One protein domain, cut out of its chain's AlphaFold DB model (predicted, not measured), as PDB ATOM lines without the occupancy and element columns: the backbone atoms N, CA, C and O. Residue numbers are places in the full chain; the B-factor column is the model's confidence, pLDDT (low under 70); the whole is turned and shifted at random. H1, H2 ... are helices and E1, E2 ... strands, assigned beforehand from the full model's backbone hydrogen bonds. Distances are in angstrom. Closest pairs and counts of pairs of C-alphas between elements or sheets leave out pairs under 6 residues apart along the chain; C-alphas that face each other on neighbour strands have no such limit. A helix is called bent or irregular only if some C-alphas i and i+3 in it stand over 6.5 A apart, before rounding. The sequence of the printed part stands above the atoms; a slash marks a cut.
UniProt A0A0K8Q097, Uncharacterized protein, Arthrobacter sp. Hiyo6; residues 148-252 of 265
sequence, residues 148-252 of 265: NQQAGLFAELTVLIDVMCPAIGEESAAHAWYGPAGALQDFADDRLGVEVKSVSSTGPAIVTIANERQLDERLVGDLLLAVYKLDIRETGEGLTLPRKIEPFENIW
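This is residues 148 to 252 of the 265 residues of an uncharacterized protein of Arthrobacter sp. Hiyo6 (UniProt A0A0K8Q097). A long helix, H1, packs with its residues 148 to 159 on a ribbon of two parallel strands, E1 and E2. The short H2 folds back at the far end of H1, H4 lies beside H1 on the side away from the strands, and the small H3 is on the other side of the ribbon. Residues 233 to 238, in the link before H4, stick out. The printed part has 105 residues with four named helices and two named strands in the order H1 H2 E1 H3 E2 H4, of the mixed class, helices and strands. It is compact, with a radius of gyration of the C-alphas of 14.2 A, and spans 43 by 37 by 21 A.

H1, residues 148 to 168, begins at C-alpha 148 (538.593, 310.393, 398.645) and is 28.1 A long. It has a kink of 26 degrees near residue 161 and is only just irregular, with C-alphas 162 and 165 6.6 A apart. H2 is residues 170 to 176. E1, residues 192 to 199, is 22.8 A long and begins at C-alpha 192 (544.990, 325.472, 379.165). H3 is residues 212 to 215. E2, residues 222 to 229, is 22.9 A long. H4, residues 241 to 249, is 12.8 A long, ends at C-alpha 249 (520.008, 320.884, 387.996), and is irregular, with C-alphas 244 and 247 7.1 A apart.

E1 and E2 are parallel neighbours at 18 degrees; N 195 and O 224 are 2.9 A apart and N 226 and O 195 2.8 A, within hydrogen-bond range. E1, H3 and E2 form a strand-helix-strand unit, two parallel neighbour strands with a helix between them along the chain, with a right-handed crossover. Residues 187 to 188 pair antiparallel with residues 193 to 194 of E1. The closest C-alphas of H1 and E1 are those of Gly 152 and Ser 198, 5.4 A apart. H1 touches H2 with residues 160 to 165 alone, closest at the C-alphas of Met 164 and Ala 173, 5.3 A, at a steep tilt of 59 degrees, opposite ways. H1 only just touches H4, with 3 pairs of C-alphas within 8 A, made by its residues 150 to 157 alone; the closest are those of Phe 154 and Leu 241, 6.1 A. H1 and H3 are apart. In H2 every O i to N i+4 pair is within hydrogen-bond range; in H1 15 of 17 are, in H4 3 of 5, and H3 is too short for such a pair.

The C-alphas farthest apart, those of Arg 218 and Thr 235, are 43.2 A apart. The printed part has no cut. The links H2 to E1, E1 to H3 and E2 to H4 are long. The mean pLDDT of the printed part is 81.2, and residues 180 to 181, 202 to 204 and 246 to 252 are under 70.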
ATOM      1  N   ASN A 148     537.574 309.843 399.541       79.81
ATOM      2  CA  ASN A 148     538.593 310.393 398.645       79.81
ATOM      3  C   ASN A 148     538.015 310.784 397.279       79.81
ATOM      4  O   ASN A 148     538.340 311.848 396.765       79.81
ATOM      5  N   GLN A 149     537.138 309.957 396.706       80.88
ATOM      6  CA  GLN A 149     536.456 310.289 395.451       80.88
ATOM      7  C   GLN A 149     535.485 311.461 395.629       80.88
ATOM      8  O   GLN A 149     535.387 312.309 394.752       80.88
ATOM      9  N   GLN A 150     534.805 311.546 396.776       82.12
ATOM     10  CA  GLN A 150     533.951 312.686 397.108       82.12
ATOM     11  C   GLN A 150     534.767 313.977 397.234       82.12
ATOM     12  O   GLN A 150     534.365 315.006 396.704       82.12
ATOM     13  N   ALA A 151     535.918 313.922 397.908       86.06
ATOM     14  CA  ALA A 151     536.833 315.050 398.051       86.06
ATOM     15  C   ALA A 151     537.379 315.530 396.696       86.06
ATOM     16  O   ALA A 151     537.379 316.734 396.437       86.06
ATOM     17  N   GLY A 152     537.782 314.591 395.832       87.69
ATOM     18  CA  GLY A 152     538.236 314.876 394.468       87.69
ATOM     19  C   GLY A 152     537.146 315.556 393.645       87.69
ATOM     20  O   GLY A 152     537.318 316.701 393.233       87.69
ATOM     21  N   LEU A 153     535.970 314.925 393.550       86.06
ATOM     22  CA  LEU A 153     534.825 315.487 392.833       86.06
ATOM     23  C   LEU A 153     534.413 316.858 393.388       86.06
ATOM     24  O   LEU A 153     534.067 317.760 392.631       86.06
ATOM     25  N   PHE A 154     534.453 317.047 394.710       86.75
ATOM     26  CA  PHE A 154     534.119 318.332 395.318       86.75
ATOM     27  C   PHE A 154     535.075 319.429 394.849       86.75
ATOM     28  O   PHE A 154     534.612 320.521 394.515       86.75
ATOM     29  N   ALA A 155     536.380 319.139 394.820       91.75
ATOM     30  CA  ALA A 155     537.413 320.055 394.350       91.75
ATOM     31  C   ALA A 155     537.283 320.349 392.848       91.75
ATOM     32  O   ALA A 155     537.295 321.520 392.475       91.75
ATOM     33  N   GLU A 156     537.070 319.329 392.011       91.88
ATOM     34  CA  GLU A 156     536.823 319.492 390.570       91.88
ATOM     35  C   GLU A 156     535.611 320.387 390.309       91.88
ATOM     36  O   GLU A 156     535.709 321.380 389.593       91.88
ATOM     37  N   LEU A 157     534.491 320.121 390.988       89.25
ATOM     38  CA  LEU A 157     533.307 320.975 390.914       89.25
ATOM     39  C   LEU A 157     533.594 322.399 391.408       89.25
ATOM     40  O   LEU A 157     532.845 323.309 391.088       89.25
ATOM     41  N   THR A 158     534.602 322.629 392.257       91.75
ATOM     42  CA  THR A 158     534.933 323.991 392.733       91.75
ATOM     43  C   THR A 158     535.641 324.746 391.632       91.75
ATOM     44  O   THR A 158     535.299 325.891 391.367       91.75
ATOM     45  N   VAL A 159     536.567 324.085 390.939       93.25
ATOM     46  CA  VAL A 159     537.212 324.655 389.755       93.25
ATOM     47  C   VAL A 159     536.185 324.906 388.660       93.25
ATOM     48  O   VAL A 159     536.130 326.015 388.140       93.25
ATOM     49  N   LEU A 160     535.322 323.931 388.360       88.12
ATOM     50  CA  LEU A 160     534.287 324.094 387.342       88.12
ATOM     51  C   LEU A 160     533.404 325.312 387.644       88.12
ATOM     52  O   LEU A 160     533.292 326.209 386.816       88.12
ATOM     53  N   ILE A 161     532.804 325.348 388.835       86.75
ATOM     54  CA  ILE A 161     531.732 326.293 389.169       86.75
ATOM     55  C   ILE A 161     532.280 327.676 389.511       86.75
ATOM     56  O   ILE A 161     531.745 328.675 389.036       86.75
ATOM     57  N   ASP A 162     533.333 327.746 390.320       89.81
ATOM     58  CA  ASP A 162     533.789 329.016 390.889       89.81
ATOM     59  C   ASP A 162     534.888 329.671 390.041       89.81
ATOM     60  O   ASP A 162     535.173 330.856 390.219       89.81
ATOM     61  N   VAL A 163     535.513 328.921 389.122       91.50
ATOM     62  CA  VAL A 163     536.630 329.408 388.296       91.50
ATOM     63  C   VAL A 163     536.301 329.342 386.806       91.50
ATOM     64  O   VAL A 163     536.302 330.377 386.141       91.50
ATOM     65  N   MET A 164     535.990 328.159 386.275       88.81
ATOM     66  CA  MET A 164     535.844 327.956 384.830       88.81
ATOM     67  C   MET A 164     534.548 328.570 384.292       88.81
ATOM     68  O   MET A 164     534.600 329.342 383.335       88.81
ATOM     69  N   CYS A 165     533.399 328.313 384.924       85.81
ATOM     70  CA  CYS A 165     532.117 328.883 384.499       85.81
ATOM     71  C   CYS A 165     532.152 330.429 384.443       85.81
ATOM     72  O   CYS A 165     531.778 330.979 383.406       85.81
ATOM     73  N   PRO A 166     532.657 331.158 385.464       89.12
ATOM     74  CA  PRO A 166     532.807 332.613 385.392       89.12
ATOM     75  C   PRO A 166     533.810 333.094 384.336       89.12
ATOM     76  O   PRO A 166     533.645 334.192 383.806       89.12
ATOM     77  N   ALA A 167     534.854 332.311 384.048       90.06
ATOM     78  CA  ALA A 167     535.924 332.713 383.137       90.06
ATOM     79  C   ALA A 167     535.568 332.519 381.656       90.06
ATOM     80  O   ALA A 167     535.875 333.388 380.838       90.06
ATOM     81  N   ILE A 168     534.945 331.388 381.304       85.50
ATOM     82  CA  ILE A 168     534.731 330.976 379.904       85.50
ATOM     83  C   ILE A 168     533.272 330.639 379.562       85.50
ATOM     84  O   ILE A 168     532.972 330.282 378.419       85.50
ATOM     85  N   GLY A 169     532.358 330.796 380.522       82.62
ATOM     86  CA  GLY A 169     530.948 330.435 380.387       82.62
ATOM     87  C   GLY A 169     530.682 328.960 380.696       82.62
ATOM     88  O   GLY A 169     531.549 328.104 380.539       82.62
ATOM     89  N   GLU A 170     529.458 328.665 381.132       79.44
ATOM     90  CA  GLU A 170     529.052 327.347 381.642       79.44
ATOM     91  C   GLU A 170     529.187 326.224 380.606       79.44
ATOM     92  O   GLU A 170     529.714 325.159 380.914       79.44
ATOM     93  N   GLU A 171     528.752 326.464 379.366       77.06
ATOM     94  CA  GLU A 171     528.818 325.464 378.295       77.06
ATOM     95  C   GLU A 171     530.265 325.113 377.931       77.06
ATOM     96  O   GLU A 171     530.612 323.936 377.844       77.06
ATOM     97  N   SER A 172     531.130 326.113 377.749       77.88
ATOM     98  CA  SER A 172     532.550 325.889 377.448       77.88
ATOM     99  C   SER A 172     533.263 325.197 378.610       77.88
ATOM    100  O   SER A 172     534.055 324.284 378.391       77.88
ATOM    101  N   ALA A 173     532.957 325.599 379.847       83.31
ATOM    102  CA  ALA A 173     533.522 325.005 381.053       83.31
ATOM    103  C   ALA A 173     533.137 323.528 381.208       83.31
ATOM    104  O   ALA A 173     533.996 322.709 381.527       83.31
ATOM    105  N   ALA A 174     531.878 323.180 380.926       79.75
ATOM    106  CA  ALA A 174     531.421 321.794 380.926       79.75
ATOM    107  C   ALA A 174     532.117 320.955 379.839       79.75
ATOM    108  O   ALA A 174     532.541 319.839 380.118       79.75
ATOM    109  N   HIS A 175     532.294 321.495 378.625       79.31
ATOM    110  CA  HIS A 175     533.004 320.795 377.545       79.31
ATOM    111  C   HIS A 175     534.503 320.611 377.815       79.31
ATOM    112  O   HIS A 175     535.092 319.646 377.335       79.31
ATOM    113  N   ALA A 176     535.121 321.523 378.565       84.75
ATOM    114  CA  ALA A 176     536.530 321.436 378.929       84.75
ATOM    115  C   ALA A 176     536.791 320.510 380.131       84.75
ATOM    116  O   ALA A 176     537.954 320.252 380.426       84.75
ATOM    117  N   TRP A 177     535.759 320.034 380.841       87.31
ATOM    118  CA  TRP A 177     535.897 319.200 382.042       87.31
ATOM    119  C   TRP A 177     535.903 317.704 381.699       87.31
ATOM    120  O   TRP A 177     534.885 317.118 381.337       87.31
ATOM    121  N   TYR A 178     537.061 317.067 381.867       83.31
ATOM    122  CA  TYR A 178     537.302 315.653 381.577       83.31
ATOM    123  C   TYR A 178     537.563 314.794 382.826       83.31
ATOM    124  O   TYR A 178     537.687 313.572 382.697       83.31
ATOM    125  N   GLY A 179     537.626 315.391 384.022       78.25
ATOM    126  CA  GLY A 179     537.896 314.697 385.294       78.25
ATOM    127  C   GLY A 179     537.074 313.411 385.500       78.25
ATOM    128  O   GLY A 179     537.659 312.342 385.709       78.25
ATOM    129  N   PRO A 180     535.740 313.420 385.293       68.06
ATOM    130  CA  PRO A 180     534.910 312.221 385.435       68.06
ATOM    131  C   PRO A 180     535.242 311.088 384.451       68.06
ATOM    132  O   PRO A 180     534.922 309.931 384.725       68.06
ATOM    133  N   ALA A 181     535.874 311.399 383.314       68.44
ATOM    134  CA  ALA A 181     536.291 310.425 382.304       68.44
ATOM    135  C   ALA A 181     537.689 309.831 382.578       68.44
ATOM    136  O   ALA A 181     538.136 308.958 381.831       68.44
ATOM    137  N   GLY A 182     538.380 310.271 383.638       70.00
ATOM    138  CA  GLY A 182     539.718 309.786 383.989       70.00
ATOM    139  C   GLY A 182     540.792 310.192 382.977       70.00
ATOM    140  O   GLY A 182     541.709 309.412 382.703       70.00
ATOM    141  N   ALA A 183     540.651 311.380 382.383       77.75
ATOM    142  CA  ALA A 183     541.641 311.942 381.474       77.75
ATOM    143  C   ALA A 183     542.969 312.271 382.186       77.75
ATOM    144  O   ALA A 183     543.108 312.137 383.400       77.75
ATOM    145  N   LEU A 184     543.981 312.669 381.406       81.94
ATOM    146  CA  LEU A 184     545.295 313.045 381.944       81.94
ATOM    147  C   LEU A 184     545.240 314.293 382.830       81.94
ATOM    148  O   LEU A 184     546.028 314.384 383.764       81.94
ATOM    149  N   GLN A 185     544.353 315.225 382.491       87.44
ATOM    150  CA  GLN A 185     544.075 316.460 383.211       87.44
ATOM    151  C   GLN A 185     542.569 316.543 383.439       87.44
ATOM    152  O   GLN A 185     541.791 316.112 382.581       87.44
ATOM    153  N   ASP A 186     542.158 317.112 384.567       89.19
ATOM    154  CA  ASP A 186     540.737 317.249 384.890       89.19
ATOM    155  C   ASP A 186     540.041 318.273 383.993       89.19
ATOM    156  O   ASP A 186     538.876 318.081 383.651       89.19
ATOM    157  N   PHE A 187     540.742 319.328 383.574       90.19
ATOM    158  CA  PHE A 187     540.273 320.260 382.550       90.19
ATOM    159  C   PHE A 187     541.323 320.432 381.466       90.19
ATOM    160  O   PHE A 187     542.508 320.543 381.779       90.19
ATOM    161  N   ALA A 188     540.899 320.494 380.207       87.75
ATOM    162  CA  ALA A 188     541.815 320.734 379.102       87.75
ATOM    163  C   ALA A 188     541.132 321.424 377.915       87.75
ATOM    164  O   ALA A 188     540.033 321.061 377.503       87.75
ATOM    165  N   ASP A 189     541.829 322.377 377.315       81.75
ATOM    166  CA  ASP A 189     541.632 322.793 375.930       81.75
ATOM    167  C   ASP A 189     543.000 323.011 375.257       81.75
ATOM    168  O   ASP A 189     544.048 322.797 375.870       81.75
ATOM    169  N   ASP A 190     543.014 323.448 373.996       78.38
ATOM    170  CA  ASP A 190     544.257 323.679 373.243       78.38
ATOM    171  C   ASP A 190     545.199 324.716 373.901       78.38
ATOM    172  O   ASP A 190     546.359 324.853 373.503       78.38
ATOM    173  N   ARG A 191     544.716 325.498 374.874       83.81
ATOM    174  CA  ARG A 191     545.438 326.598 375.524       83.81
ATOM    175  C   ARG A 191     545.736 326.339 376.992       83.81
ATOM    176  O   ARG A 191     546.762 326.822 377.452       83.81
ATOM    177  N   LEU A 192     544.886 325.622 377.719       87.88
ATOM    178  CA  LEU A 192     544.990 325.472 379.165       87.88
ATOM    179  C   LEU A 192     544.653 324.047 379.603       87.88
ATOM    180  O   LEU A 192     543.552 323.558 379.363       87.88
ATOM    181  N   GLY A 193     545.575 323.433 380.337       91.25
ATOM    182  CA  GLY A 193     545.328 322.256 381.162       91.25
ATOM    183  C   GLY A 193     545.207 322.646 382.632       91.25
ATOM    184  O   GLY A 193     545.997 323.447 383.135       91.25
ATOM    185  N   VAL A 194     544.248 322.062 383.347       92.88
ATOM    186  CA  VAL A 194     544.141 322.175 384.806       92.88
ATOM    187  C   VAL A 194     544.047 320.786 385.414       92.88
ATOM    188  O   VAL A 194     543.102 320.045 385.158       92.88
ATOM    189  N   GLU A 195     545.013 320.463 386.263       93.62
ATOM    190  CA  GLU A 195     544.973 319.288 387.129       93.62
ATOM    191  C   GLU A 195     544.472 319.707 388.515       93.62
ATOM    192  O   GLU A 195     545.018 320.631 389.131       93.62
ATOM    193  N   VAL A 196     543.447 319.035 389.036       93.38
ATOM    194  CA  VAL A 196     542.820 319.357 390.319       93.38
ATOM    195  C   VAL A 196     543.181 318.306 391.360       93.38
ATOM    196  O   VAL A 196     543.054 317.099 391.172       93.38
ATOM    197  N   LYS A 197     543.640 318.762 392.525       92.69
ATOM    198  CA  LYS A 197     544.014 317.890 393.641       92.69
ATOM    199  C   LYS A 197     543.351 318.348 394.925       92.69
ATOM    200  O   LYS A 197     543.452 319.504 395.322       92.69
ATOM    201  N   SER A 198     542.720 317.414 395.625       91.38
ATOM    202  CA  SER A 198     542.183 317.640 396.966       91.38
ATOM    203  C   SER A 198     543.090 317.029 398.033       91.38
ATOM    204  O   SER A 198     543.579 315.912 397.859       91.38
ATOM    205  N   VAL A 199     543.245 317.704 399.170       89.88
ATOM    206  CA  VAL A 199     543.938 317.182 400.356       89.88
ATOM    207  C   VAL A 199     543.045 317.358 401.580       89.88
ATOM    208  O   VAL A 199     542.641 318.473 401.892       89.88
ATOM    209  N   SER A 200     542.759 316.273 402.298       78.75
ATOM    210  CA  SER A 200     541.842 316.265 403.451       78.75
ATOM    211  C   SER A 200     542.539 316.181 404.819       78.75
ATOM    212  O   SER A 200     541.890 316.030 405.851       78.75
ATOM    213  N   SER A 201     543.874 316.259 404.863       70.75
ATOM    214  CA  SER A 201     544.635 316.084 406.105       70.75
ATOM    215  C   SER A 201     544.757 317.372 406.926       70.75
ATOM    216  O   SER A 201     545.070 318.440 406.391       70.75
ATOM    217  N   THR A 202     544.678 317.247 408.251       66.69
ATOM    218  CA  THR A 202     545.007 318.322 409.208       66.69
ATOM    219  C   THR A 202     546.501 318.687 409.218       66.69
ATOM    220  O   THR A 202     546.859 319.779 409.654       66.69
ATOM    221  N   GLY A 203     547.367 317.819 408.681       64.44
ATOM    222  CA  GLY A 203     548.810 318.034 408.523       64.44
ATOM    223  C   GLY A 203     549.225 318.878 407.299       64.44
ATOM    224  O   GLY A 203     548.394 319.587 406.711       64.44
ATOM    225  N   PRO A 204     550.522 318.833 406.920       67.00
ATOM    226  CA  PRO A 204     551.044 319.483 405.716       67.00
ATOM    227  C   PRO A 204     550.323 318.987 404.458       67.00
ATOM    228  O   PRO A 204     550.054 317.795 404.330       67.00
ATOM    229  N   ALA A 205     550.020 319.892 403.524       74.38
ATOM    230  CA  ALA A 205     549.345 319.536 402.282       74.38
ATOM    231  C   ALA A 205     550.325 318.842 401.324       74.38
ATOM    232  O   ALA A 205     551.052 319.502 400.585       74.38
ATOM    233  N   ILE A 206     550.367 317.509 401.366       80.69
ATOM    234  CA  ILE A 206     551.138 316.706 400.415       80.69
ATOM    235  C   ILE A 206     550.223 316.352 399.249       80.69
ATOM    236  O   ILE A 206     549.236 315.636 399.412       80.69
ATOM    237  N   VAL A 207     550.573 316.849 398.068       84.62
ATOM    238  CA  VAL A 207     549.898 316.510 396.818       84.62
ATOM    239  C   VAL A 207     550.688 315.408 396.130       84.62
ATOM    240  O   VAL A 207     551.886 315.549 395.899       84.62
ATOM    241  N   THR A 208     550.016 314.302 395.818       83.88
ATOM    242  CA  THR A 208     550.606 313.214 395.034       83.88
ATOM    243  C   THR A 208     550.136 313.323 393.594       83.88
ATOM    244  O   THR A 208     548.936 313.399 393.327       83.88
ATOM    245  N   ILE A 209     551.093 313.298 392.675       86.62
ATOM    246  CA  ILE A 209     550.849 313.158 391.245       86.62
ATOM    247  C   ILE A 209     551.018 311.674 390.922       86.62
ATOM    248  O   ILE A 209     552.096 311.116 391.113       86.62
ATOM    249  N   ALA A 210     549.928 311.017 390.525       81.38
ATOM    250  CA  ALA A 210     549.904 309.568 390.331       81.38
ATOM    251  C   ALA A 210     550.615 309.150 389.038       81.38
ATOM    252  O   ALA A 210     551.113 308.031 388.936       81.38
ATOM    253  N   ASN A 211     550.660 310.052 388.057       83.94
ATOM    254  CA  ASN A 211     551.319 309.840 386.783       83.94
ATOM    255  C   ASN A 211     552.008 311.133 386.337       83.94
ATOM    256  O   ASN A 211     551.385 312.189 386.294       83.94
ATOM    257  N   GLU A 212     553.280 311.048 385.961       86.25
ATOM    258  CA  GLU A 212     554.056 312.176 385.429       86.25
ATOM    259  C   GLU A 212     553.389 312.862 384.229       86.25
ATOM    260  O   GLU A 212     553.541 314.067 384.056       86.25
ATOM    261  N   ARG A 213     552.585 312.129 383.445       84.88
ATOM    262  CA  ARG A 213     551.838 312.674 382.303       84.88
ATOM    263  C   ARG A 213     550.752 313.675 382.692       84.88
ATOM    264  O   ARG A 213     550.325 314.440 381.840       84.88
ATOM    265  N   GLN A 214     550.330 313.699 383.956       82.69
ATOM    266  CA  GLN A 214     549.442 314.750 384.478       82.69
ATOM    267  C   GLN A 214     550.147 316.116 384.484       82.69
ATOM    268  O   GLN A 214     549.497 317.154 384.510       82.69
ATOM    269  N   LEU A 215     551.486 316.111 384.443       84.38
ATOM    270  CA  LEU A 215     552.331 317.296 384.352       84.38
ATOM    271  C   LEU A 215     552.903 317.520 382.945       84.38
ATOM    272  O   LEU A 215     553.837 318.304 382.788       84.38
ATOM    273  N   ASP A 216     552.394 316.814 381.929       81.69
ATOM    274  CA  ASP A 216     552.863 316.982 380.555       81.69
ATOM    275  C   ASP A 216     552.243 318.238 379.926       81.69
ATOM    276  O   ASP A 216     551.061 318.281 379.587       81.69
ATOM    277  N   GLU A 217     553.071 319.265 379.762       77.56
ATOM    278  CA  GLU A 217     552.710 320.539 379.138       77.56
ATOM    279  C   GLU A 217     552.658 320.472 377.602       77.56
ATOM    280  O   GLU A 217     552.253 321.426 376.960       77.56
ATOM    281  N   ARG A 218     553.043 319.363 376.954       78.62
ATOM    282  CA  ARG A 218     553.127 319.317 375.476       78.62
ATOM    283  C   ARG A 218     551.776 319.367 374.766       78.62
ATOM    284  O   ARG A 218     551.743 319.616 373.563       78.62
ATOM    285  N   LEU A 219     550.700 319.045 375.480       70.31
ATOM    286  CA  LEU A 219     549.344 318.953 374.938       70.31
ATOM    287  C   LEU A 219     548.513 320.219 375.181       70.31
ATOM    288  O   LEU A 219     547.407 320.302 374.658       70.31
ATOM    289  N   VAL A 220     549.031 321.184 375.950       74.88
ATOM    290  CA  VAL A 220     548.314 322.396 376.374       74.88
ATOM    291  C   VAL A 220     549.250 323.606 376.330       74.88
ATOM    292  O   VAL A 220     550.460 323.459 376.433       74.88
ATOM    293  N   GLY A 221     548.717 324.815 376.152       79.50
ATOM    294  CA  GLY A 221     549.540 326.034 376.156       79.50
ATOM    295  C   GLY A 221     550.145 326.342 377.529       79.50
ATOM    296  O   GLY A 221     551.351 326.540 377.643       79.50
ATOM    297  N   ASP A 222     549.302 326.334 378.559       87.75
ATOM    298  CA  ASP A 222     549.649 326.519 379.965       87.75
ATOM    299  C   ASP A 222     549.115 325.343 380.793       87.75
ATOM    300  O   ASP A 222     548.043 324.806 380.510       87.75
ATOM    301  N   LEU A 223     549.831 324.966 381.854       90.06
ATOM    302  CA  LEU A 223     549.393 323.943 382.803       90.06
ATOM    303  C   LEU A 223     549.288 324.523 384.216       90.06
ATOM    304  O   LEU A 223     550.264 325.035 384.768       90.06
ATOM    305  N   LEU A 224     548.112 324.387 384.828       92.19
ATOM    306  CA  LEU A 224     547.850 324.803 386.202       92.19
ATOM    307  C   LEU A 224     547.570 323.599 387.104       92.19
ATOM    308  O   LEU A 224     546.866 322.665 386.729       92.19
ATOM    309  N   LEU A 225     548.079 323.659 388.335       92.25
ATOM    310  CA  LEU A 225     547.749 322.716 389.401       92.25
ATOM    311  C   LEU A 225     546.874 323.420 390.443       92.25
ATOM    312  O   LEU A 225     547.356 324.272 391.194       92.25
ATOM    313  N   ALA A 226     545.598 323.053 390.510       93.75
ATOM    314  CA  ALA A 226     544.655 323.590 391.483       93.75
ATOM    315  C   ALA A 226     544.591 322.676 392.716       93.75
ATOM    316  O   ALA A 226     544.119 321.543 392.641       93.75
ATOM    317  N   VAL A 227     545.059 323.165 393.868       93.38
ATOM    318  CA  VAL A 227     545.113 322.375 395.110       93.38
ATOM    319  C   VAL A 227     544.104 322.892 396.130       93.38
ATOM    320  O   VAL A 227     544.231 324.008 396.632       93.38
ATOM    321  N   TYR A 228     543.145 322.046 396.503       91.38
ATOM    322  CA  TYR A 228     542.131 322.344 397.511       91.38
ATOM    323  C   TYR A 228     542.408 321.590 398.805       91.38
ATOM    324  O   TYR A 228     542.406 320.359 398.841       91.38
ATOM    325  N   LYS A 229     542.590 322.328 399.901       90.81
ATOM    326  CA  LYS A 229     542.614 321.745 401.242       90.81
ATOM    327  C   LYS A 229     541.191 321.702 401.793       90.81
ATOM    328  O   LYS A 229     540.584 322.751 401.993       90.81
ATOM    329  N   LEU A 230     540.668 320.504 402.028       88.88
ATOM    330  CA  LEU A 230     539.293 320.277 402.465       88.88
ATOM    331  C   LEU A 230     539.256 319.840 403.933       88.88
ATOM    332  O   LEU A 230     540.031 318.985 404.355       88.88
ATOM    333  N   ASP A 231     538.330 320.411 404.698       88.00
ATOM    334  CA  ASP A 231     537.974 319.950 406.043       88.00
ATOM    335  C   ASP A 231     536.685 319.127 405.934       88.00
ATOM    336  O   ASP A 231     535.603 319.673 405.712       88.00
ATOM    337  N   ILE A 232     536.817 317.800 406.000       85.25
ATOM    338  CA  ILE A 232     535.707 316.864 405.803       85.25
ATOM    339  C   ILE A 232     535.159 316.463 407.170       85.25
ATOM    340  O   ILE A 232     535.877 315.896 407.995       85.25
ATOM    341  N   ARG A 233     533.870 316.729 407.397       82.38
ATOM    342  CA  ARG A 233     533.170 316.435 408.654       82.38
ATOM    343  C   ARG A 233     531.833 315.763 408.371       82.38
ATOM    344  O   ARG A 233     531.183 316.082 407.382       82.38
ATOM    345  N   GLU A 234     531.403 314.873 409.264       73.94
ATOM    346  CA  GLU A 234     530.084 314.225 409.169       73.94
ATOM    347  C   GLU A 234     528.933 315.194 409.475       73.94
ATOM    348  O   GLU A 234     527.837 315.050 408.941       73.94
ATOM    349  N   THR A 235     529.173 316.196 410.327       72.00
ATOM    350  CA  THR A 235     528.193 317.225 410.693       72.00
ATOM    351  C   THR A 235     528.842 318.609 410.762       72.00
ATOM    352  O   THR A 235     530.042 318.742 411.024       72.00
ATOM    353  N   GLY A 236     528.052 319.656 410.509       77.62
ATOM    354  CA  GLY A 236     528.493 321.053 410.540       77.62
ATOM    355  C   GLY A 236     527.841 321.907 409.448       77.62
ATOM    356  O   GLY A 236     526.991 321.431 408.704       77.62
ATOM    357  N   GLU A 237     528.261 323.167 409.337       77.88
ATOM    358  CA  GLU A 237     527.727 324.151 408.373       77.88
ATOM    359  C   GLU A 237     528.417 324.108 406.991       77.88
ATOM    360  O   GLU A 237     528.345 325.061 406.218       77.88
ATOM    361  N   GLY A 238     529.113 323.012 406.675       81.75
ATOM    362  CA  GLY A 238     529.828 322.841 405.408       81.75
ATOM    363  C   GLY A 238     528.910 322.685 404.189       81.75
ATOM    364  O   GLY A 238     527.693 322.513 404.301       81.75
ATOM    365  N   LEU A 239     529.507 322.715 402.996       82.44
ATOM    366  CA  LEU A 239     528.801 322.467 401.740       82.44
ATOM    367  C   LEU A 239     528.898 320.982 401.374       82.44
ATOM    368  O   LEU A 239     529.989 320.418 401.338       82.44
ATOM    369  N   THR A 240     527.764 320.343 401.096       81.44
ATOM    370  CA  THR A 240     527.724 318.948 400.640       81.44
ATOM    371  C   THR A 240     527.823 318.879 399.116       81.44
ATOM    372  O   THR A 240     527.454 319.827 398.425       81.44
ATOM    373  N   LEU A 241     528.279 317.740 398.581       77.06
ATOM    374  CA  LEU A 241     528.303 317.498 397.133       77.06
ATOM    375  C   LEU A 241     526.931 317.724 396.465       77.06
ATOM    376  O   LEU A 241     526.892 318.502 395.514       77.06
ATOM    377  N   PRO A 242     525.805 317.162 396.966       72.75
ATOM    378  CA  PRO A 242     524.482 317.431 396.393       72.75
ATOM    379  C   PRO A 242     524.112 318.919 396.381       72.75
ATOM    380  O   PRO A 242     523.657 319.442 395.374       72.75
ATOM    381  N   ARG A 243     524.385 319.643 397.475       74.38
ATOM    382  CA  ARG A 243     524.082 321.080 397.558       74.38
ATOM    383  C   ARG A 243     524.923 321.918 396.590       74.38
ATOM    384  O   ARG A 243     524.522 323.008 396.206       74.38
ATOM    385  N   LYS A 244     526.099 321.420 396.204       77.62
ATOM    386  CA  LYS A 244     527.004 322.091 395.265       77.62
ATOM    387  C   LYS A 244     526.554 321.967 393.811       77.62
ATOM    388  O   LYS A 244     526.821 322.868 393.026       77.62
ATOM    389  N   ILE A 245     525.871 320.876 393.468       72.12
ATOM    390  CA  ILE A 245     525.335 320.637 392.121       72.12
ATOM    391  C   ILE A 245     523.903 321.161 391.942       72.12
ATOM    392  O   ILE A 245     523.499 321.408 390.811       72.12
ATOM    393  N   GLU A 246     523.164 321.398 393.032       66.94
ATOM    394  CA  GLU A 246     521.775 321.897 393.027       66.94
ATOM    395  C   GLU A 246     521.535 323.125 392.114       66.94
ATOM    396  O   GLU A 246     520.542 323.131 391.380       66.94
ATOM    397  N   PRO A 247     522.423 324.142 392.045       64.31
ATOM    398  CA  PRO A 247     522.231 325.270 391.128       64.31
ATOM    399  C   PRO A 247     522.198 324.869 389.642       64.31
ATOM    400  O   PRO A 247     521.556 325.549 388.846       64.31
ATOM    401  N   PHE A 248     522.845 323.760 389.273       59.84
ATOM    402  CA  PHE A 248     523.002 323.305 387.889       59.84
ATOM    403  C   PHE A 248     521.900 322.354 387.422       59.84
ATOM    404  O   PHE A 248     521.653 322.264 386.219       59.84
ATOM    405  N   GLU A 249     521.179 321.706 388.341       53.00
ATOM    406  CA  GLU A 249     520.008 320.884 387.996       53.00
ATOM    407  C   GLU A 249     518.905 321.714 387.312       53.00
ATOM    408  O   GLU A 249     518.170 321.205 386.469       53.00
ATOM    409  N   ASN A 250     518.836 323.017 387.614       43.34
ATOM    410  CA  ASN A 250     517.886 323.953 387.004       43.34
ATOM    411  C   ASN A 250     518.366 324.553 385.669       43.34
ATOM    412  O   ASN A 250     517.547 325.067 384.909       43.34
ATOM    413  N   ILE A 251     519.673 324.513 385.392       45.03
ATOM    414  CA  ILE A 251     520.296 325.142 384.215       45.03
ATOM    415  C   ILE A 251     520.451 324.128 383.070       45.03
ATOM    416  O   ILE A 251     520.263 324.480 381.905       45.03
ATOM    417  N   TRP A 252     520.678 322.849 383.393       43.53
ATOM    418  CA  TRP A 252     520.693 321.739 382.432       43.53
ATOM    419  C   TRP A 252     519.577 320.718 382.702       43.53
ATOM    420  O   TRP A 252     519.859 319.568 383.059       43.53
TER     421      TRP A 252